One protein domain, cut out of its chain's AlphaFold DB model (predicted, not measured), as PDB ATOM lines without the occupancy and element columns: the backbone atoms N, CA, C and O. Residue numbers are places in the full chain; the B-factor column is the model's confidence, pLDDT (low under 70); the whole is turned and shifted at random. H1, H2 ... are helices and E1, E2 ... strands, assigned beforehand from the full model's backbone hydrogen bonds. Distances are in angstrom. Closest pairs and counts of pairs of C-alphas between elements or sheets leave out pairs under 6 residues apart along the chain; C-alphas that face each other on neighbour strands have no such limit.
ATOM      1  N   PHE A  63     344.018 578.364 387.684       80.56
ATOM      2  CA  PHE A  63     344.084 579.704 387.120       80.56
ATOM      3  C   PHE A  63     345.452 580.350 387.361       80.56
ATOM      4  O   PHE A  63     346.216 579.947 388.238       80.56
ATOM      5  N   PHE A  64     345.747 581.367 386.553       83.19
ATOM      6  CA  PHE A  64     346.963 582.164 386.646       83.19
ATOM      7  C   PHE A  64     346.627 583.647 386.667       83.19
ATOM      8  O   PHE A  64     345.966 584.135 385.751       83.19
ATOM      9  N   ILE A  65     347.140 584.374 387.651       80.31
ATOM     10  CA  ILE A  65     347.001 585.826 387.739       80.31
ATOM     11  C   ILE A  65     348.386 586.431 387.630       80.31
ATOM     12  O   ILE A  65     349.213 586.222 388.505       80.31
ATOM     13  N   GLY A  66     348.644 587.167 386.554       79.25
ATOM     14  CA  GLY A  66     349.927 587.824 386.329       79.25
ATOM     15  C   GLY A  66     349.816 589.344 386.313       79.25
ATOM     16  O   GLY A  66     348.741 589.882 386.051       79.25
ATOM     17  N   TYR A  67     350.956 590.028 386.447       72.50
ATOM     18  CA  TYR A  67     351.099 591.483 386.250       72.50
ATOM     19  C   TYR A  67     350.445 592.000 384.957       72.50
ATOM     20  O   TYR A  67     349.966 593.131 384.912       72.50
ATOM     21  N   GLY A  68     350.389 591.145 383.929       63.91
ATOM     22  CA  GLY A  68     349.768 591.410 382.632       63.91
ATOM     23  C   GLY A  68     348.269 591.721 382.673       63.91
ATOM     24  O   GLY A  68     347.765 592.390 381.777       63.91
ATOM     25  N   ILE A  69     347.543 591.239 383.692       63.88
ATOM     26  CA  ILE A  69     346.082 591.408 383.772       63.88
ATOM     27  C   ILE A  69     345.710 592.877 383.946       63.88
ATOM     28  O   ILE A  69     344.738 593.320 383.340       63.88
ATOM     29  N   VAL A  70     346.501 593.628 384.715       57.03
ATOM     30  CA  VAL A  70     346.302 595.069 384.898       57.03
ATOM     31  C   VAL A  70     347.123 595.868 383.888       57.03
ATOM     32  O   VAL A  70     346.620 596.850 383.363       57.03
ATOM     33  N   SER A  71     348.327 595.419 383.506       53.34
ATOM     34  CA  SER A  71     349.161 596.177 382.557       53.34
ATOM     35  C   SER A  71     348.603 596.233 381.130       53.34
ATOM     36  O   SER A  71     349.046 597.058 380.338       53.34
ATOM     37  N   ARG A  72     347.626 595.383 380.774       51.47
ATOM     38  CA  ARG A  72     346.886 595.510 379.505       51.47
ATOM     39  C   ARG A  72     345.964 596.741 379.482       51.47
ATOM     40  O   ARG A  72     345.468 597.099 378.418       51.47
ATOM     41  N   TRP A  73     345.778 597.395 380.627       50.69
ATOM     42  CA  TRP A  73     344.983 598.604 380.824       50.69
ATOM     43  C   TRP A  73     345.902 599.787 381.196       50.69
ATOM     44  O   TRP A  73     345.778 600.337 382.276       50.69
ATOM     45  N   SER A  74     346.808 600.169 380.286       44.31
ATOM     46  CA  SER A  74     347.684 601.366 380.326       44.31
ATOM     47  C   SER A  74     348.686 601.503 381.496       44.31
ATOM     48  O   SER A  74     348.393 601.225 382.656       44.31
ATOM     49  N   GLU A  75     349.885 602.010 381.191       48.94
ATOM     50  CA  GLU A  75     350.943 602.351 382.162       48.94
ATOM     51  C   GLU A  75     350.580 603.566 383.048       48.94
ATOM     52  O   GLU A  75     351.200 603.770 384.089       48.94
ATOM     53  N   ASP A  76     349.517 604.299 382.694       50.88
ATOM     54  CA  ASP A  76     349.023 605.493 383.403       50.88
ATOM     55  C   ASP A  76     347.975 605.209 384.499       50.88
ATOM     56  O   ASP A  76     347.451 606.137 385.126       50.88
ATOM     57  N   MET A  77     347.619 603.945 384.765       54.66
ATOM     58  CA  MET A  77     346.635 603.653 385.813       54.66
ATOM     59  C   MET A  77     347.193 603.934 387.216       54.66
ATOM     60  O   MET A  77     348.114 603.279 387.705       54.66
ATOM     61  N   ASN A  78     346.563 604.894 387.903       57.22
ATOM     62  CA  ASN A  78     346.796 605.198 389.313       57.22
ATOM     63  C   ASN A  78     346.710 603.911 390.158       57.22
ATOM     64  O   ASN A  78     345.767 603.133 390.008       57.22
ATOM     65  N   ARG A  79     347.652 603.719 391.095       66.06
ATOM     66  CA  ARG A  79     347.740 602.562 392.015       66.06
ATOM     67  C   ARG A  79     346.383 602.128 392.591       66.06
ATOM     68  O   ARG A  79     346.107 600.935 392.664       66.06
ATOM     69  N   ARG A  80     345.517 603.095 392.920       67.38
ATOM     70  CA  ARG A  80     344.160 602.859 393.451       67.38
ATOM     71  C   ARG A  80     343.266 602.032 392.522       67.38
ATOM     72  O   ARG A  80     342.566 601.145 392.993       67.38
ATOM     73  N   TRP A  81     343.314 602.289 391.215       67.62
ATOM     74  CA  TRP A  81     342.493 601.571 390.235       67.62
ATOM     75  C   TRP A  81     342.942 600.116 390.101       67.62
ATOM     76  O   TRP A  81     342.113 599.212 390.034       67.62
ATOM     77  N   GLY A  82     344.256 599.871 390.144       71.62
ATOM     78  CA  GLY A  82     344.798 598.514 390.204       71.62
ATOM     79  C   GLY A  82     344.294 597.754 391.434       71.62
ATOM     80  O   GLY A  82     343.834 596.621 391.303       71.62
ATOM     81  N   ASP A  83     344.320 598.386 392.610       78.81
ATOM     82  CA  ASP A  83     343.853 597.780 393.862       78.81
ATOM     83  C   ASP A  83     342.365 597.402 393.811       78.81
ATOM     84  O   ASP A  83     341.995 596.304 394.232       78.81
ATOM     85  N   ARG A  99     337.547 574.820 395.271       82.94
ATOM     86  CA  ARG A  99     337.848 574.006 394.088       82.94
ATOM     87  C   ARG A  99     339.241 574.250 393.521       82.94
ATOM     88  O   ARG A  99     339.638 573.575 392.577       82.94
ATOM     89  N   TRP A 100     339.980 575.213 394.063       88.19
ATOM     90  CA  TRP A 100     341.311 575.527 393.567       88.19
ATOM     91  C   TRP A 100     342.235 574.324 393.749       88.19
ATOM     92  O   TRP A 100     342.454 573.869 394.866       88.19
ATOM     93  N   TYR A 101     342.768 573.816 392.641       87.50
ATOM     94  CA  TYR A 101     343.664 572.663 392.584       87.50
ATOM     95  C   TYR A 101     345.086 573.075 392.180       87.50
ATOM     96  O   TYR A 101     346.056 572.553 392.725       87.50
ATOM     97  N   ASP A 102     345.220 574.044 391.274       87.44
ATOM     98  CA  ASP A 102     346.506 574.613 390.861       87.44
ATOM     99  C   ASP A 102     346.387 576.137 390.702       87.44
ATOM    100  O   ASP A 102     345.598 576.643 389.903       87.44
ATOM    101  N   MET A 103     347.141 576.872 391.512       89.25
ATOM    102  CA  MET A 103     347.089 578.326 391.599       89.25
ATOM    103  C   MET A 103     348.455 578.919 391.290       89.25
ATOM    104  O   MET A 103     349.452 578.547 391.905       89.25
ATOM    105  N   ASP A 104     348.484 579.900 390.390       89.25
ATOM    106  CA  ASP A 104     349.701 580.632 390.048       89.25
ATOM    107  C   ASP A 104     349.467 582.147 390.111       89.25
ATOM    108  O   ASP A 104     348.756 582.721 389.285       89.25
ATOM    109  N   LEU A 105     350.031 582.785 391.136       88.44
ATOM    110  CA  LEU A 105     349.907 584.211 391.419       88.44
ATOM    111  C   LEU A 105     351.251 584.902 391.184       88.44
ATOM    112  O   LEU A 105     352.152 584.858 392.018       88.44
ATOM    113  N   ALA A 106     351.365 585.587 390.054       85.62
ATOM    114  CA  ALA A 106     352.443 586.505 389.726       85.62
ATOM    115  C   ALA A 106     351.958 587.961 389.861       85.62
ATOM    116  O   ALA A 106     351.762 588.656 388.862       85.62
ATOM    117  N   ILE A 107     351.722 588.406 391.097       82.12
ATOM    118  CA  ILE A 107     351.140 589.716 391.439       82.12
ATOM    119  C   ILE A 107     351.972 590.430 392.507       82.12
ATOM    120  O   ILE A 107     352.851 589.837 393.130       82.12
ATOM    121  N   SER A 108     351.701 591.717 392.732       82.06
ATOM    122  CA  SER A 108     352.354 592.460 393.813       82.06
ATOM    123  C   SER A 108     352.018 591.829 395.168       82.06
ATOM    124  O   SER A 108     350.881 591.428 395.413       82.06
ATOM    125  N   GLU A 109     353.005 591.777 396.060       78.94
ATOM    126  CA  GLU A 109     352.872 591.273 397.434       78.94
ATOM    127  C   GLU A 109     351.688 591.888 398.197       78.94
ATOM    128  O   GLU A 109     350.968 591.182 398.902       78.94
ATOM    129  N   ARG A 110     351.394 593.170 397.943       80.31
ATOM    130  CA  ARG A 110     350.255 593.892 398.521       80.31
ATOM    131  C   ARG A 110     348.896 593.260 398.205       80.31
ATOM    132  O   ARG A 110     347.941 593.542 398.908       80.31
ATOM    133  N   HIS A 111     348.771 592.446 397.156       83.69
ATOM    134  CA  HIS A 111     347.504 591.832 396.736       83.69
ATOM    135  C   HIS A 111     347.385 590.365 397.141       83.69
ATOM    136  O   HIS A 111     346.293 589.810 397.057       83.69
ATOM    137  N   LEU A 112     348.470 589.730 397.598       86.38
ATOM    138  CA  LEU A 112     348.469 588.303 397.939       86.38
ATOM    139  C   LEU A 112     347.487 587.977 399.065       86.38
ATOM    140  O   LEU A 112     346.765 586.990 398.980       86.38
ATOM    141  N   HIS A 113     347.407 588.831 400.084       86.38
ATOM    142  CA  HIS A 113     346.525 588.627 401.235       86.38
ATOM    143  C   HIS A 113     345.030 588.582 400.880       86.38
ATOM    144  O   HIS A 113     344.231 588.082 401.669       86.38
ATOM    145  N   LEU A 114     344.638 589.095 399.707       87.56
ATOM    146  CA  LEU A 114     343.253 589.028 399.240       87.56
ATOM    147  C   LEU A 114     342.843 587.576 398.926       87.56
ATOM    148  O   LEU A 114     341.661 587.237 398.990       87.56
ATOM    149  N   PHE A 115     343.806 586.704 398.617       87.50
ATOM    150  CA  PHE A 115     343.592 585.300 398.269       87.50
ATOM    151  C   PHE A 115     343.685 584.409 399.511       87.50
ATOM    152  O   PHE A 115     344.702 583.767 399.750       87.50
ATOM    153  N   SER A 116     342.618 584.355 400.306       80.75
ATOM    154  CA  SER A 116     342.555 583.534 401.528       80.75
ATOM    155  C   SER A 116     341.588 582.349 401.443       80.75
ATOM    156  O   SER A 116     341.641 581.429 402.263       80.75
ATOM    157  N   GLY A 117     340.749 582.324 400.402       73.88
ATOM    158  CA  GLY A 117     339.689 581.341 400.222       73.88
ATOM    159  C   GLY A 117     338.473 581.560 401.131       73.88
ATOM    160  O   GLY A 117     338.468 582.388 402.036       73.88
ATOM    161  N   ILE A 118     337.395 580.825 400.858       62.84
ATOM    162  CA  ILE A 118     336.134 580.879 401.596       62.84
ATOM    163  C   ILE A 118     336.128 579.743 402.598       62.84
ATOM    164  O   ILE A 118     336.140 578.574 402.223       62.84
ATOM    165  N   ALA A 119     336.058 580.140 403.863       54.28
ATOM    166  CA  ALA A 119     336.089 579.311 405.056       54.28
ATOM    167  C   ALA A 119     337.475 578.725 405.370       54.28
ATOM    168  O   ALA A 119     337.852 577.649 404.914       54.28
ATOM    169  N   LEU A 120     338.173 579.400 406.291       58.66
ATOM    170  CA  LEU A 120     339.328 578.878 407.035       58.66
ATOM    171  C   LEU A 120     339.044 577.522 407.722       58.66
ATOM    172  O   LEU A 120     339.974 576.853 408.156       58.66
ATOM    173  N   GLU A 121     337.779 577.103 407.798       64.44
ATOM    174  CA  GLU A 121     337.316 575.871 408.440       64.44
ATOM    175  C   GLU A 121     337.493 574.609 407.581       64.44
ATOM    176  O   GLU A 121     337.601 573.513 408.129       64.44
ATOM    177  N   LYS A 122     337.542 574.722 406.243       74.94
ATOM    178  CA  LYS A 122     337.714 573.563 405.350       74.94
ATOM    179  C   LYS A 122     339.076 573.592 404.671       74.94
ATOM    180  O   LYS A 122     339.449 574.574 404.036       74.94
ATOM    181  N   LYS A 123     339.797 572.471 404.766       81.19
ATOM    182  CA  LYS A 123     341.083 572.284 404.089       81.19
ATOM    183  C   LYS A 123     340.879 572.327 402.573       81.19
ATOM    184  O   LYS A 123     340.099 571.551 402.022       81.19
ATOM    185  N   SER A 124     341.592 573.229 401.910       86.31
ATOM    186  CA  SER A 124     341.580 573.367 400.456       86.31
ATOM    187  C   SER A 124     342.163 572.131 399.761       86.31
ATOM    188  O   SER A 124     343.101 571.508 400.264       86.31
ATOM    189  N   ILE A 125     341.639 571.815 398.572       88.94
ATOM    190  CA  ILE A 125     342.135 570.739 397.694       88.94
ATOM    191  C   ILE A 125     343.359 571.152 396.857       88.94
ATOM    192  O   ILE A 125     343.780 570.403 395.970       88.94
ATOM    193  N   LEU A 126     343.910 572.343 397.111       90.25
ATOM    194  CA  LEU A 126     345.039 572.904 396.379       90.25
ATOM    195  C   LEU A 126     346.246 571.966 396.433       90.25
ATOM    196  O   LEU A 126     346.730 571.617 397.507       90.25
ATOM    197  N   ARG A 127     346.747 571.588 395.256       92.06
ATOM    198  CA  ARG A 127     347.910 570.712 395.087       92.06
ATOM    199  C   ARG A 127     349.157 571.446 394.647       92.06
ATOM    200  O   ARG A 127     350.243 571.056 395.060       92.06
ATOM    201  N   ARG A 128     349.008 572.476 393.818       92.38
ATOM    202  CA  ARG A 128     350.122 573.277 393.318       92.38
ATOM    203  C   ARG A 128     349.886 574.743 393.633       92.38
ATOM    204  O   ARG A 128     348.847 575.291 393.271       92.38
ATOM    205  N   LEU A 129     350.851 575.357 394.304       93.62
ATOM    206  CA  LEU A 129     350.834 576.770 394.653       93.62
ATOM    207  C   LEU A 129     352.089 577.442 394.105       93.62
ATOM    208  O   LEU A 129     353.208 577.069 394.452       93.62
ATOM    209  N   VAL A 130     351.908 578.453 393.263       92.62
ATOM    210  CA  VAL A 130     352.989 579.298 392.760       92.62
ATOM    211  C   VAL A 130     352.738 580.728 393.198       92.62
ATOM    212  O   VAL A 130     351.714 581.309 392.850       92.62
ATOM    213  N   LEU A 131     353.688 581.300 393.931       92.12
ATOM    214  CA  LEU A 131     353.675 582.694 394.356       92.12
ATOM    215  C   LEU A 131     354.932 583.385 393.822       92.12
ATOM    216  O   LEU A 131     356.058 582.971 394.100       92.12
ATOM    217  N   SER A 132     354.742 584.435 393.028       87.69
ATOM    218  CA  SER A 132     355.824 585.219 392.439       87.69
ATOM    219  C   SER A 132     355.561 586.709 392.582       87.69
ATOM    220  O   SER A 132     354.622 587.257 392.003       87.69
ATOM    221  N   THR A 133     356.438 587.394 393.305       82.44
ATOM    222  CA  THR A 133     356.318 588.836 393.530       82.44
ATOM    223  C   THR A 133     357.428 589.600 392.805       82.44
ATOM    224  O   THR A 133     358.520 589.096 392.537       82.44
ATOM    225  N   LYS A 134     357.146 590.845 392.424       73.62
ATOM    226  CA  LYS A 134     358.146 591.840 392.049       73.62
ATOM    227  C   LYS A 134     358.375 592.651 393.309       73.62
ATOM    228  O   LYS A 134     357.476 593.388 393.708       73.62
ATOM    229  N   LEU A 135     359.539 592.480 393.929       59.75
ATOM    230  CA  LEU A 135     359.920 593.224 395.124       59.75
ATOM    231  C   LEU A 135     359.939 594.721 394.773       59.75
ATOM    232  O   LEU A 135     360.847 595.199 394.091       59.75
ATOM    233  N   THR A 136     358.908 595.465 395.172       58.06
ATOM    234  CA  THR A 136     358.936 596.927 395.097       58.06
ATOM    235  C   THR A 136     359.550 597.420 396.392       58.06
ATOM    236  O   THR A 136     359.115 597.031 397.462       58.06
ATOM    237  N   ARG A 137     360.604 598.232 396.291       50.81
ATOM    238  CA  ARG A 137     361.600 598.531 397.339       50.81
ATOM    239  C   ARG A 137     361.090 599.247 398.607       50.81
ATOM    240  O   ARG A 137     361.885 599.852 399.316       50.81
ATOM    241  N   SER A 138     359.795 599.242 398.878       50.56
ATOM    242  CA  SER A 138     359.180 599.933 400.001       50.56
ATOM    243  C   SER A 138     357.764 599.406 400.187       50.56
ATOM    244  O   SER A 138     356.920 599.691 399.345       50.56
ATOM    245  N   GLU A 139     357.518 598.651 401.258       53.59
ATOM    246  CA  GLU A 139     356.241 598.656 401.982       53.59
ATOM    247  C   GLU A 139     356.415 597.895 403.315       53.59
ATOM    248  O   GLU A 139     356.635 596.689 403.360       53.59
ATOM    249  N   ALA A 140     356.357 598.629 404.430       44.16
ATOM    250  CA  ALA A 140     356.598 598.138 405.793       44.16
ATOM    251  C   ALA A 140     355.372 597.453 406.440       44.16
ATOM    252  O   ALA A 140     355.316 597.299 407.657       44.16
ATOM    253  N   ALA A 141     354.377 597.051 405.647       55.72
ATOM    254  CA  ALA A 141     353.143 596.432 406.137       55.72
ATOM    255  C   ALA A 141     352.711 595.266 405.240       55.72
ATOM    256  O   ALA A 141     351.583 595.209 404.753       55.72
ATOM    257  N   LEU A 142     353.636 594.342 404.987       63.31
ATOM    258  CA  LEU A 142     353.327 593.126 404.248       63.31
ATOM    259  C   LEU A 142     352.409 592.231 405.083       63.31
ATOM    260  O   LEU A 142     352.787 591.703 406.130       63.31
ATOM    261  N   VAL A 143     351.173 592.083 404.610       75.44
ATOM    262  CA  VAL A 143     350.204 591.134 405.161       75.44
ATOM    263  C   VAL A 143     350.525 589.753 404.600       75.44
ATOM    264  O   VAL A 143     350.715 589.596 403.394       75.44
ATOM    265  N   ARG A 144     350.576 588.747 405.479       85.19
ATOM    266  CA  ARG A 144     350.854 587.362 405.086       85.19
ATOM    267  C   ARG A 144     349.772 586.844 404.141       85.19
ATOM    268  O   ARG A 144     348.580 587.001 404.409       85.19
ATOM    269  N   PHE A 145     350.189 586.174 403.072       87.88
ATOM    270  CA  PHE A 145     349.319 585.248 402.363       87.88
ATOM    271  C   PHE A 145     348.940 584.141 403.339       87.88
ATOM    272  O   PHE A 145     349.826 583.492 403.889       87.88
ATOM    273  N   LYS A 146     347.645 583.935 403.564       90.00
ATOM    274  CA  LYS A 146     347.156 582.919 404.490       90.00
ATOM    275  C   LYS A 146     346.078 582.088 403.835       90.00
ATOM    276  O   LYS A 146     345.042 582.626 403.458       90.00
ATOM    277  N   MET A 147     346.288 580.780 403.778       86.81
ATOM    278  CA  MET A 147     345.295 579.850 403.262       86.81
ATOM    279  C   MET A 147     345.378 578.516 404.003       86.81
ATOM    280  O   MET A 147     346.458 577.964 404.192       86.81
ATOM    281  N   ASN A 148     344.226 577.954 404.380       88.81
ATOM    282  CA  ASN A 148     344.160 576.606 404.948       88.81
ATOM    283  C   ASN A 148     344.316 575.546 403.836       88.81
ATOM    284  O   ASN A 148     343.351 574.903 403.416       88.81
ATOM    285  N   CYS A 149     345.524 575.410 403.293       88.75
ATOM    286  CA  CYS A 149     345.867 574.472 402.226       88.75
ATOM    287  C   CYS A 149     347.142 573.693 402.568       88.75
ATOM    288  O   CYS A 149     347.976 574.174 403.327       88.75
ATOM    289  N   SER A 150     347.287 572.485 402.013       91.31
ATOM    290  CA  SER A 150     348.494 571.657 402.172       91.31
ATOM    291  C   SER A 150     348.948 571.108 400.814       91.31
ATOM    292  O   SER A 150     348.681 569.941 400.495       91.31
ATOM    293  N   PRO A 151     349.534 571.979 399.972       92.69
ATOM    294  CA  PRO A 151     349.915 571.622 398.615       92.69
ATOM    295  C   PRO A 151     351.025 570.567 398.586       92.69
ATOM    296  O   PRO A 151     351.739 570.349 399.560       92.69
ATOM    297  N   ILE A 152     351.150 569.910 397.434       93.56
ATOM    298  CA  ILE A 152     352.199 568.932 397.120       93.56
ATOM    299  C   ILE A 152     353.407 569.640 396.494       93.56
ATOM    300  O   ILE A 152     354.551 569.278 396.775       93.56
ATOM    301  N   GLU A 153     353.137 570.648 395.658       94.06
ATOM    302  CA  GLU A 153     354.131 571.464 394.966       94.06
ATOM    303  C   GLU A 153     354.005 572.932 395.387       94.06
ATOM    304  O   GLU A 153     352.924 573.526 395.296       94.06
ATOM    305  N   LEU A 154     355.126 573.526 395.796       94.50
ATOM    306  CA  LEU A 154     355.246 574.948 396.089       94.50
ATOM    307  C   LEU A 154     356.342 575.576 395.234       94.50
ATOM    308  O   LEU A 154     357.485 575.123 395.239       94.50
ATOM    309  N   LYS A 155     356.026 576.676 394.556       93.06
ATOM    310  CA  LYS A 155     357.020 577.532 393.912       93.06
ATOM    311  C   LYS A 155     356.958 578.935 394.491       93.06
ATOM    312  O   LYS A 155     355.927 579.593 394.385       93.06
ATOM    313  N   LEU A 156     358.078 579.399 395.026       91.94
ATOM    314  CA  LEU A 156     358.250 580.756 395.529       91.94
ATOM    315  C   LEU A 156     359.307 581.489 394.704       91.94
ATOM    316  O   LEU A 156     360.398 580.973 394.441       91.94
ATOM    317  N   ALA A 157     358.973 582.700 394.275       88.62
ATOM    318  CA  ALA A 157     359.871 583.567 393.529       88.62
ATOM    319  C   ALA A 157     359.846 584.979 394.109       88.62
ATOM    320  O   ALA A 157     358.819 585.656 394.026       88.62
ATOM    321  N   SER A 158     360.980 585.413 394.665       85.44
ATOM    322  CA  SER A 158     361.162 586.740 395.273       85.44
ATOM    323  C   SER A 158     360.203 587.063 396.437       85.44
ATOM    324  O   SER A 158     359.978 588.236 396.724       85.44
ATOM    325  N   LEU A 159     359.640 586.051 397.107       86.12
ATOM    326  CA  LEU A 159     358.712 586.189 398.238       86.12
ATOM    327  C   LEU A 159     359.228 585.412 399.451       86.12
ATOM    328  O   LEU A 159     359.308 584.186 399.381       86.12
ATOM    329  N   SER A 160     359.529 586.118 400.544       85.94
ATOM    330  CA  SER A 160     360.026 585.487 401.769       85.94
ATOM    331  C   SER A 160     359.003 584.526 402.380       85.94
ATOM    332  O   SER A 160     357.802 584.818 402.412       85.94
ATOM    333  N   LEU A 161     359.491 583.404 402.913       87.12
ATOM    334  CA  LEU A 161     358.691 582.412 403.637       87.12
ATOM    335  C   LEU A 161     357.902 583.009 404.807       87.12
ATOM    336  O   LEU A 161     356.821 582.511 405.119       87.12
ATOM    337  N   GLU A 162     358.391 584.085 405.434       86.00
ATOM    338  CA  GLU A 162     357.695 584.729 406.555       86.00
ATOM    339  C   GLU A 162     356.327 585.312 406.165       86.00
ATOM    340  O   GLU A 162     355.488 585.556 407.036       86.00
ATOM    341  N   TYR A 163     356.091 585.519 404.866       86.94
ATOM    342  CA  TYR A 163     354.847 586.047 404.312       86.94
ATOM    343  C   TYR A 163     353.901 584.968 403.781       86.94
ATOM    344  O   TYR A 163     352.865 585.308 403.210       86.94
ATOM    345  N   VAL A 164     354.224 583.685 403.971       90.19
ATOM    346  CA  VAL A 164     353.435 582.553 403.472       90.19
ATOM    347  C   VAL A 164     352.979 581.678 404.643       90.19
ATOM    348  O   VAL A 164     353.768 580.965 405.253       90.19
ATOM    349  N   ASP A 165     351.683 581.719 404.944       90.94
ATOM    350  CA  ASP A 165     351.017 580.937 405.992       90.94
ATOM    351  C   ASP A 165     350.125 579.852 405.354       90.94
ATOM    352  O   ASP A 165     348.994 580.108 404.925       90.94
ATOM    353  N   ILE A 166     350.690 578.646 405.241       91.31
ATOM    354  CA  ILE A 166     350.072 577.423 404.700       91.31
ATOM    355  C   ILE A 166     350.471 576.205 405.552       91.31
ATOM    356  O   ILE A 166     351.357 576.297 406.402       91.31
ATOM    357  N   LEU A 167     349.871 575.037 405.298       90.94
ATOM    358  CA  LEU A 167     350.273 573.770 405.919       90.94
ATOM    359  C   LEU A 167     351.405 573.106 405.116       90.94
ATOM    360  O   LEU A 167     351.181 572.589 404.019       90.94
ATOM    361  N   TRP A 168     352.608 573.075 405.687       91.06
ATOM    362  CA  TRP A 168     353.841 572.629 405.022       91.06
ATOM    363  C   TRP A 168     354.023 571.099 404.962       91.06
ATOM    364  O   TRP A 168     354.856 570.606 404.203       91.06
ATOM    365  N   ASP A 169     353.220 570.337 405.710       88.94
ATOM    366  CA  ASP A 169     353.450 568.907 405.986       88.94
ATOM    367  C   ASP A 169     353.443 567.997 404.747       88.94
ATOM    368  O   ASP A 169     354.110 566.962 404.724       88.94
ATOM    369  N   ASN A 170     352.677 568.355 403.713       91.62
ATOM    370  CA  ASN A 170     352.456 567.523 402.523       91.62
ATOM    371  C   ASN A 170     353.328 567.924 401.318       91.62
ATOM    372  O   ASN A 170     353.172 567.378 400.223       91.62
ATOM    373  N   LEU A 171     354.228 568.893 401.496       93.25
ATOM    374  CA  LEU A 171     355.090 569.366 400.421       93.25
ATOM    375  C   LEU A 171     356.141 568.317 400.065       93.25
ATOM    376  O   LEU A 171     356.949 567.913 400.897       93.25
ATOM    377  N   THR A 172     356.155 567.923 398.792       92.25
ATOM    378  CA  THR A 172     357.127 566.964 398.239       92.25
ATOM    379  C   THR A 172     358.052 567.609 397.214       92.25
ATOM    380  O   THR A 172     359.175 567.136 397.027       92.25
ATOM    381  N   VAL A 173     357.598 568.691 396.575       91.38
ATOM    382  CA  VAL A 173     358.334 569.426 395.549       91.38
ATOM    383  C   VAL A 173     358.337 570.908 395.905       91.38
ATOM    384  O   VAL A 173     357.279 571.524 396.032       91.38
ATOM    385  N   VAL A 174     359.527 571.491 396.053       92.38
ATOM    386  CA  VAL A 174     359.682 572.922 396.329       92.38
ATOM    387  C   VAL A 174     360.639 573.563 395.330       92.38
ATOM    388  O   VAL A 174     361.750 573.088 395.103       92.38
ATOM    389  N   HIS A 175     360.228 574.680 394.745       91.56
ATOM    390  CA  HIS A 175     361.052 575.485 393.853       91.56
ATOM    391  C   HIS A 175     361.224 576.883 394.445       91.56
ATOM    392  O   HIS A 175     360.262 577.643 394.534       91.56
ATOM    393  N   LEU A 176     362.445 577.234 394.832       90.31
ATOM    394  CA  LEU A 176     362.779 578.532 395.406       90.31
ATOM    395  C   LEU A 176     363.613 579.323 394.404       90.31
ATOM    396  O   LEU A 176     364.593 578.818 393.852       90.31
ATOM    397  N   SER A 177     363.229 580.572 394.161       88.56
ATOM    398  CA  SER A 177     363.972 581.451 393.266       88.56
ATOM    399  C   SER A 177     364.112 582.858 393.818       88.56
ATOM    400  O   SER A 177     363.147 583.416 394.334       88.56
ATOM    401  N   SER A 178     365.312 583.434 393.698       84.69
ATOM    402  CA  SER A 178     365.604 584.777 394.221       84.69
ATOM    403  C   SER A 178     365.298 584.915 395.718       84.69
ATOM    404  O   SER A 178     364.832 585.957 396.171       84.69
ATOM    405  N   LEU A 179     365.569 583.845 396.472       79.56
ATOM    406  CA  LEU A 179     365.437 583.783 397.923       79.56
ATOM    407  C   LEU A 179     366.805 583.633 398.582       79.56
ATOM    408  O   LEU A 179     367.749 583.127 397.955       79.56
ATOM    409  N   PRO A 180     366.935 584.106 399.824       81.38
ATOM    410  CA  PRO A 180     368.173 583.960 400.550       81.38
ATOM    411  C   PRO A 180     368.377 582.519 401.052       81.38
ATOM    412  O   PRO A 180     367.440 581.732 401.170       81.38
ATOM    413  N   VAL A 181     369.636 582.146 401.293       78.06
ATOM    414  CA  VAL A 181     370.021 580.755 401.615       78.06
ATOM    415  C   VAL A 181     369.521 580.294 402.995       78.06
ATOM    416  O   VAL A 181     369.311 579.103 403.200       78.06
ATOM    417  N   ASP A 182     369.301 581.201 403.944       81.38
ATOM    418  CA  ASP A 182     368.712 580.891 405.255       81.38
ATOM    419  C   ASP A 182     367.280 580.350 405.130       81.38
ATOM    420  O   ASP A 182     366.944 579.348 405.765       81.38
ATOM    421  N   GLU A 183     366.480 580.915 404.223       84.31
ATOM    422  CA  GLU A 183     365.120 580.439 403.945       84.31
ATOM    423  C   GLU A 183     365.095 579.012 403.373       84.31
ATOM    424  O   GLU A 183     364.169 578.244 403.627       84.31
ATOM    425  N   PHE A 184     366.139 578.581 402.661       82.56
ATOM    426  CA  PHE A 184     366.234 577.186 402.220       82.56
ATOM    427  C   PHE A 184     366.258 576.205 403.404       82.56
ATOM    428  O   PHE A 184     365.562 575.188 403.376       82.56
ATOM    429  N   PHE A 185     367.022 576.508 404.457       81.25
ATOM    430  CA  PHE A 185     367.076 575.648 405.641       81.25
ATOM    431  C   PHE A 185     365.750 575.646 406.402       81.25
ATOM    432  O   PHE A 185     365.332 574.608 406.913       81.25
ATOM    433  N   GLU A 186     365.059 576.781 406.421       87.06
ATOM    434  CA  GLU A 186     363.722 576.910 406.994       87.06
ATOM    435  C   GLU A 186     362.699 576.024 406.256       87.06
ATOM    436  O   GLU A 186     361.885 575.364 406.902       87.06
ATOM    437  N   VAL A 187     362.783 575.901 404.922       86.25
ATOM    438  CA  VAL A 187     361.959 574.942 404.155       86.25
ATOM    439  C   VAL A 187     362.244 573.502 404.565       86.25
ATOM    440  O   VAL A 187     361.299 572.742 404.772       86.25
ATOM    441  N   LEU A 188     363.516 573.118 404.701       83.81
ATOM    442  CA  LEU A 188     363.880 571.757 405.111       83.81
ATOM    443  C   LEU A 188     363.345 571.410 406.507       83.81
ATOM    444  O   LEU A 188     362.969 570.266 406.745       83.81
ATOM    445  N   GLN A 189     363.278 572.395 407.406       85.44
ATOM    446  CA  GLN A 189     362.698 572.229 408.741       85.44
ATOM    447  C   GLN A 189     361.167 572.143 408.718       85.44
ATOM    448  O   GLN A 189     360.586 571.408 409.510       85.44
ATOM    449  N   ARG A 190     360.499 572.887 407.827       87.19
ATOM    450  CA  ARG A 190     359.027 572.900 407.734       87.19
ATOM    451  C   ARG A 190     358.435 571.766 406.903       87.19
ATOM    452  O   ARG A 190     357.266 571.450 407.086       87.19
ATOM    453  N   CYS A 191     359.207 571.181 405.988       87.81
ATOM    454  CA  CYS A 191     358.732 570.174 405.038       87.81
ATOM    455  C   CYS A 191     359.343 568.799 405.361       87.81
ATOM    456  O   CYS A 191     360.388 568.443 404.802       87.81
ATOM    457  N   PRO A 192     358.716 567.991 406.234       83.88
ATOM    458  CA  PRO A 192     359.247 566.680 406.600       83.88
ATOM    459  C   PRO A 192     359.257 565.678 405.433       83.88
ATOM    460  O   PRO A 192     360.052 564.749 405.427       83.88
ATOM    461  N   ASN A 193     358.399 565.871 404.426       88.44
ATOM    462  CA  ASN A 193     358.197 564.926 403.321       88.44
ATOM    463  C   ASN A 193     358.795 565.400 401.982       88.44
ATOM    464  O   ASN A 193     358.411 564.913 400.915       88.44
ATOM    465  N   ILE A 194     359.724 566.361 402.009       89.69
ATOM    466  CA  ILE A 194     360.301 566.926 400.787       89.69
ATOM    467  C   ILE A 194     361.185 565.905 400.055       89.69
ATOM    468  O   ILE A 194     362.085 565.304 400.634       89.69
ATOM    469  N   THR A 195     360.950 565.736 398.753       89.69
ATOM    470  CA  THR A 195     361.701 564.804 397.889       89.69
ATOM    471  C   THR A 195     362.531 565.531 396.839       89.69
ATOM    472  O   THR A 195     363.612 565.082 396.461       89.69
ATOM    473  N   THR A 196     362.032 566.673 396.364       88.94
ATOM    474  CA  THR A 196     362.657 567.466 395.311       88.94
ATOM    475  C   THR A 196     362.696 568.919 395.741       88.94
ATOM    476  O   THR A 196     361.657 569.510 396.034       88.94
ATOM    477  N   ILE A 197     363.889 569.507 395.734       89.00
ATOM    478  CA  ILE A 197     364.063 570.942 395.913       89.00
ATOM    479  C   ILE A 197     364.914 571.517 394.786       89.00
ATOM    480  O   ILE A 197     365.955 570.973 394.413       89.00
ATOM    481  N   THR A 198     364.446 572.613 394.201       87.81
ATOM    482  CA  THR A 198     365.182 573.369 393.186       87.81
ATOM    483  C   THR A 198     365.438 574.770 393.698       87.81
ATOM    484  O   THR A 198     364.508 575.448 394.124       87.81
ATOM    485  N   LEU A 199     366.686 575.209 393.609       85.12
ATOM    486  CA  LEU A 199     367.113 576.556 393.946       85.12
ATOM    487  C   LEU A 199     367.600 577.246 392.674       85.12
ATOM    488  O   LEU A 199     368.412 576.698 391.929       85.12
ATOM    489  N   GLN A 200     367.109 578.452 392.419       83.50
ATOM    490  CA  GLN A 200     367.535 579.265 391.284       83.50
ATOM    491  C   GLN A 200     367.855 580.684 391.754       83.50
ATOM    492  O   GLN A 200     367.051 581.298 392.451       83.50
ATOM    493  N   LYS A 201     368.986 581.255 391.321       74.25
ATOM    494  CA  LYS A 201     369.349 582.653 391.640       74.25
ATOM    495  C   LYS A 201     369.320 582.942 393.153       74.25
ATOM    496  O   LYS A 201     368.714 583.916 393.589       74.25
ATOM    497  N   THR A 202     369.914 582.073 393.966       63.62
ATOM    498  CA  THR A 202     370.020 582.305 395.413       63.62
ATOM    499  C   THR A 202     371.048 583.389 395.698       63.62
ATOM    500  O   THR A 202     372.145 583.371 395.141       63.62
ATOM    501  N   HIS A 203     370.722 584.315 396.593       64.62
ATOM    502  CA  HIS A 203     371.679 585.312 397.061       64.62
ATOM    503  C   HIS A 203     372.200 584.900 398.441       64.62
ATOM    504  O   HIS A 203     371.435 584.466 399.300       64.62
ATOM    505  N   SER A 204     373.512 585.013 398.663       56.44
ATOM    506  CA  SER A 204     374.097 584.798 399.987       56.44
ATOM    507  C   SER A 204     373.583 585.885 400.932       56.44
ATOM    508  O   SER A 204     374.003 587.038 400.821       56.44
ATOM    509  N   SER A 205     372.687 585.530 401.848       51.69
ATOM    510  CA  SER A 205     372.315 586.415 402.946       51.69
ATOM    511  C   SER A 205     373.447 586.453 403.957       51.69
ATOM    512  O   SER A 205     373.562 585.574 404.801       51.69
ATOM    513  N   HIS A 252     371.509 577.075 388.604       46.91
ATOM    514  CA  HIS A 252     370.396 576.194 388.934       46.91
ATOM    515  C   HIS A 252     370.933 575.037 389.768       46.91
ATOM    516  O   HIS A 252     371.682 574.201 389.269       46.91
ATOM    517  N   PHE A 253     370.522 574.960 391.029       56.94
ATOM    518  CA  PHE A 253     370.828 573.825 391.891       56.94
ATOM    519  C   PHE A 253     369.592 572.941 392.016       56.94
ATOM    520  O   PHE A 253     368.532 573.384 392.461       56.94
ATOM    521  N   HIS A 254     369.725 571.678 391.627       50.25
ATOM    522  CA  HIS A 254     368.680 570.675 391.778       50.25
ATOM    523  C   HIS A 254     369.139 569.624 392.784       50.25
ATOM    524  O   HIS A 254     370.137 568.940 392.566       50.25
ATOM    525  N   MET A 255     368.394 569.466 393.874       69.31
ATOM    526  CA  MET A 255     368.682 568.477 394.904       69.31
ATOM    527  C   MET A 255     367.489 567.532 395.039       69.31
ATOM    528  O   MET A 255     366.355 567.960 395.255       69.31
ATOM    529  N   ARG A 256     367.751 566.228 394.911       59.12
ATOM    530  CA  ARG A 256     366.818 565.197 395.373       59.12
ATOM    531  C   ARG A 256     367.189 564.843 396.801       59.12
ATOM    532  O   ARG A 256     368.343 564.514 397.059       59.12
ATOM    533  N   VAL A 257     366.220 564.928 397.699       62.06
ATOM    534  CA  VAL A 257     366.385 564.566 399.104       62.06
ATOM    535  C   VAL A 257     365.828 563.157 399.263       62.06
ATOM    536  O   VAL A 257     364.636 562.925 399.079       62.06
ATOM    537  N   SER A 258     366.701 562.187 399.531       51.34
ATOM    538  CA  SER A 258     366.263 560.841 399.923       51.34
ATOM    539  C   SER A 258     365.767 560.843 401.378       51.34
ATOM    540  O   SER A 258     366.269 561.638 402.177       51.34
ATOM    541  N   PRO A 259     364.860 559.928 401.772       47.56
ATOM    542  CA  PRO A 259     364.382 559.828 403.158       47.56
ATOM    543  C   PRO A 259     365.523 559.704 404.184       47.56
ATOM    544  O   PRO A 259     365.500 560.329 405.238       47.56
ATOM    545  N   THR A 260     366.592 558.986 403.829       43.06
ATOM    546  CA  THR A 260     367.806 558.843 404.649       43.06
ATOM    547  C   THR A 260     368.613 560.136 404.790       43.06
ATOM    548  O   THR A 260     369.219 560.371 405.830       43.06
ATOM    549  N   GLN A 261     368.641 560.992 403.761       47.91
ATOM    550  CA  GLN A 261     369.301 562.303 403.835       47.91
ATOM    551  C   GLN A 261     368.482 563.296 404.658       47.91
ATOM    552  O   GLN A 261     369.069 564.143 405.331       47.91
ATOM    553  N   HIS A 262     367.152 563.172 404.633       48.09
ATOM    554  CA  HIS A 262     366.259 563.972 405.466       48.09
ATOM    555  C   HIS A 262     366.537 563.725 406.950       48.09
ATOM    556  O   HIS A 262     366.873 564.672 407.653       48.09
ATOM    557  N   ASP A 263     366.577 562.463 407.388       42.16
ATOM    558  CA  ASP A 263     366.903 562.099 408.775       42.16
ATOM    559  C   ASP A 263     368.290 562.587 409.223       42.16
ATOM    560  O   ASP A 263     368.458 563.016 410.364       42.16
ATOM    561  N   ILE A 264     369.298 562.549 408.343       45.50
ATOM    562  CA  ILE A 264     370.656 563.023 408.658       45.50
ATOM    563  C   ILE A 264     370.691 564.548 408.795       45.50
ATOM    564  O   ILE A 264     371.325 565.053 409.721       45.50
ATOM    565  N   LEU A 265     370.010 565.284 407.913       47.38
ATOM    566  CA  LEU A 265     369.888 566.737 408.028       47.38
ATOM    567  C   LEU A 265     369.119 567.082 409.308       47.38
ATOM    568  O   LEU A 265     369.622 567.822 410.148       47.38
ATOM    569  N   HIS A 266     367.967 566.454 409.534       44.75
ATOM    570  CA  HIS A 266     367.132 566.696 410.706       44.75
ATOM    571  C   HIS A 266     367.860 566.374 412.024       44.75
ATOM    572  O   HIS A 266     367.840 567.177 412.957       44.75
ATOM    573  N   ARG A 267     368.569 565.239 412.111       38.53
ATOM    574  CA  ARG A 267     369.351 564.852 413.303       38.53
ATOM    575  C   ARG A 267     370.639 565.658 413.466       38.53
ATOM    576  O   ARG A 267     371.000 565.976 414.596       38.53
ATOM    577  N   GLY A 268     371.317 566.010 412.374       36.75
ATOM    578  CA  GLY A 268     372.525 566.839 412.392       36.75
ATOM    579  C   GLY A 268     372.261 568.259 412.898       36.75
ATOM    580  O   GLY A 268     373.107 568.827 413.582       36.75
ATOM    581  N   PHE A 269     371.068 568.803 412.640       37.28
ATOM    582  CA  PHE A 269     370.649 570.115 413.145       37.28
ATOM    583  C   PHE A 269     370.040 570.078 414.557       37.28
ATOM    584  O   PHE A 269     370.066 571.095 415.247       37.28
TER     585      PHE A 269
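AT A GLANCE: This is residues 63 to 83, 99 to 205 and 252 to 269 of the 309 residues of the protein "F-box domain-containing protein" of Hebeloma cylindrosporum h7 (UniProt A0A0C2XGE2). The chain winds in stacked turns, laying six strands, E1 to E6, side by side into a curled wall. Between strands it folds back over one face of that wall through H3, H4 and unnamed stretches such as residues 133 to 152, while the other face is bare. H1 and H2 lie beyond the E1 end, where residues 74 to 80 stick out, and H5 lies beyond the other end, after E7. The printed part has 146 residues with five named helices and seven named strands, along the chain E1 H1 H2 E2 H3 E3 E4 E5 H4 E6 E7 H5; the one sheet has the order E1 E2 E3 E4 E5 E6 E7 and is mixed, with E6 and E7 its antiparallel pair. The class is mixed, helices and strands, with under half of the residues in named elements; the whole is compact, with a radius of gyration of the C-alphas of 16.3 A and spans of 54 by 38 by 25 A.

HOW THE PARTS SIT: Begin at edge strand E1, residues 63 to 66, and find its parallel neighbour E2, residues 102 to 106, at 6 degrees, with N 65 and O 104 2.8 A apart, within hydrogen-bond range. H1, residues 68 to 71, and H2, residues 79 to 83, are not on the sheet; they are close but not clearly touching, the closest C-alphas being those of Val 70 and Gly 82, 6.5 A apart. H3, residues 109 to 112, is on the sheet but only grazes it. Next come E3, residues 128 to 132, E4, residues 153 to 157, and E5, residues 173 to 177, each parallel to the one before: look for N 105 and O 130 at 2.8 A, N 131 and O 155 at 2.9 A, and N 156 and O 175 at 2.8 A. H4, residues 181 to 190, is on the sheet at a height over the sheet of 10.5 A, over E5 and, only just, over E6, residues 196 to 200, on which 3 of its C-alphas fall. It runs along the strands, at 18 degrees to E5 on the local plane, and its closest C-alpha pair with E5 is Leu 176 and Phe 184, 7.8 A. E6 is parallel to E5, with N 176 and O 198 2.8 A apart, and antiparallel to edge strand E7, residues 252 to 256, with N 199 and O 253 2.8 A apart. E2, H3, E3 and E5, H4, E6 are strand-helix-strand units, two parallel neighbour strands with a helix between, each with a right-handed crossover. H5, residues 259 to 269, is not on the sheet; it is close to H4 but not clearly touching, the closest C-alphas being those of Gln 189 and His 266, 7.4 A apart. Every O i to N i+4 pair is within hydrogen-bond range in H2 and H5, against 5 of 6 in H4; H1 and H3 are too short for such a pair.

IN THESE COORDINATES: Find C-alpha 63 at (344.084, 579.704, 387.120), where E1 begins. E2 and E3 each run 13.3 A from first to last C-alpha, E4 and E5 13.5 A, E6 13.4 A and E7 13.2 A. H4 starts at C-alpha 181, (370.021, 580.755, 401.615), and runs 14.8 A. H5 runs 15.6 A and ends at C-alpha 269, (370.649, 570.115, 413.145).

THE WHOLE: The C-alphas farthest apart are those of Asp 76 and Thr 260, 54.6 A. Residues 84 to 98 and 206 to 251 are not printed, with C-alpha gaps of 24.5 A and 17.4 A. The links H3 to E3, E3 to E4 and E4 to E5 are long. The mean pLDDT of the printed part is 75.6; residues 68 to 81, 118 to 121, 135 to 142, 202 to 205 and 252 to 269 are under 70.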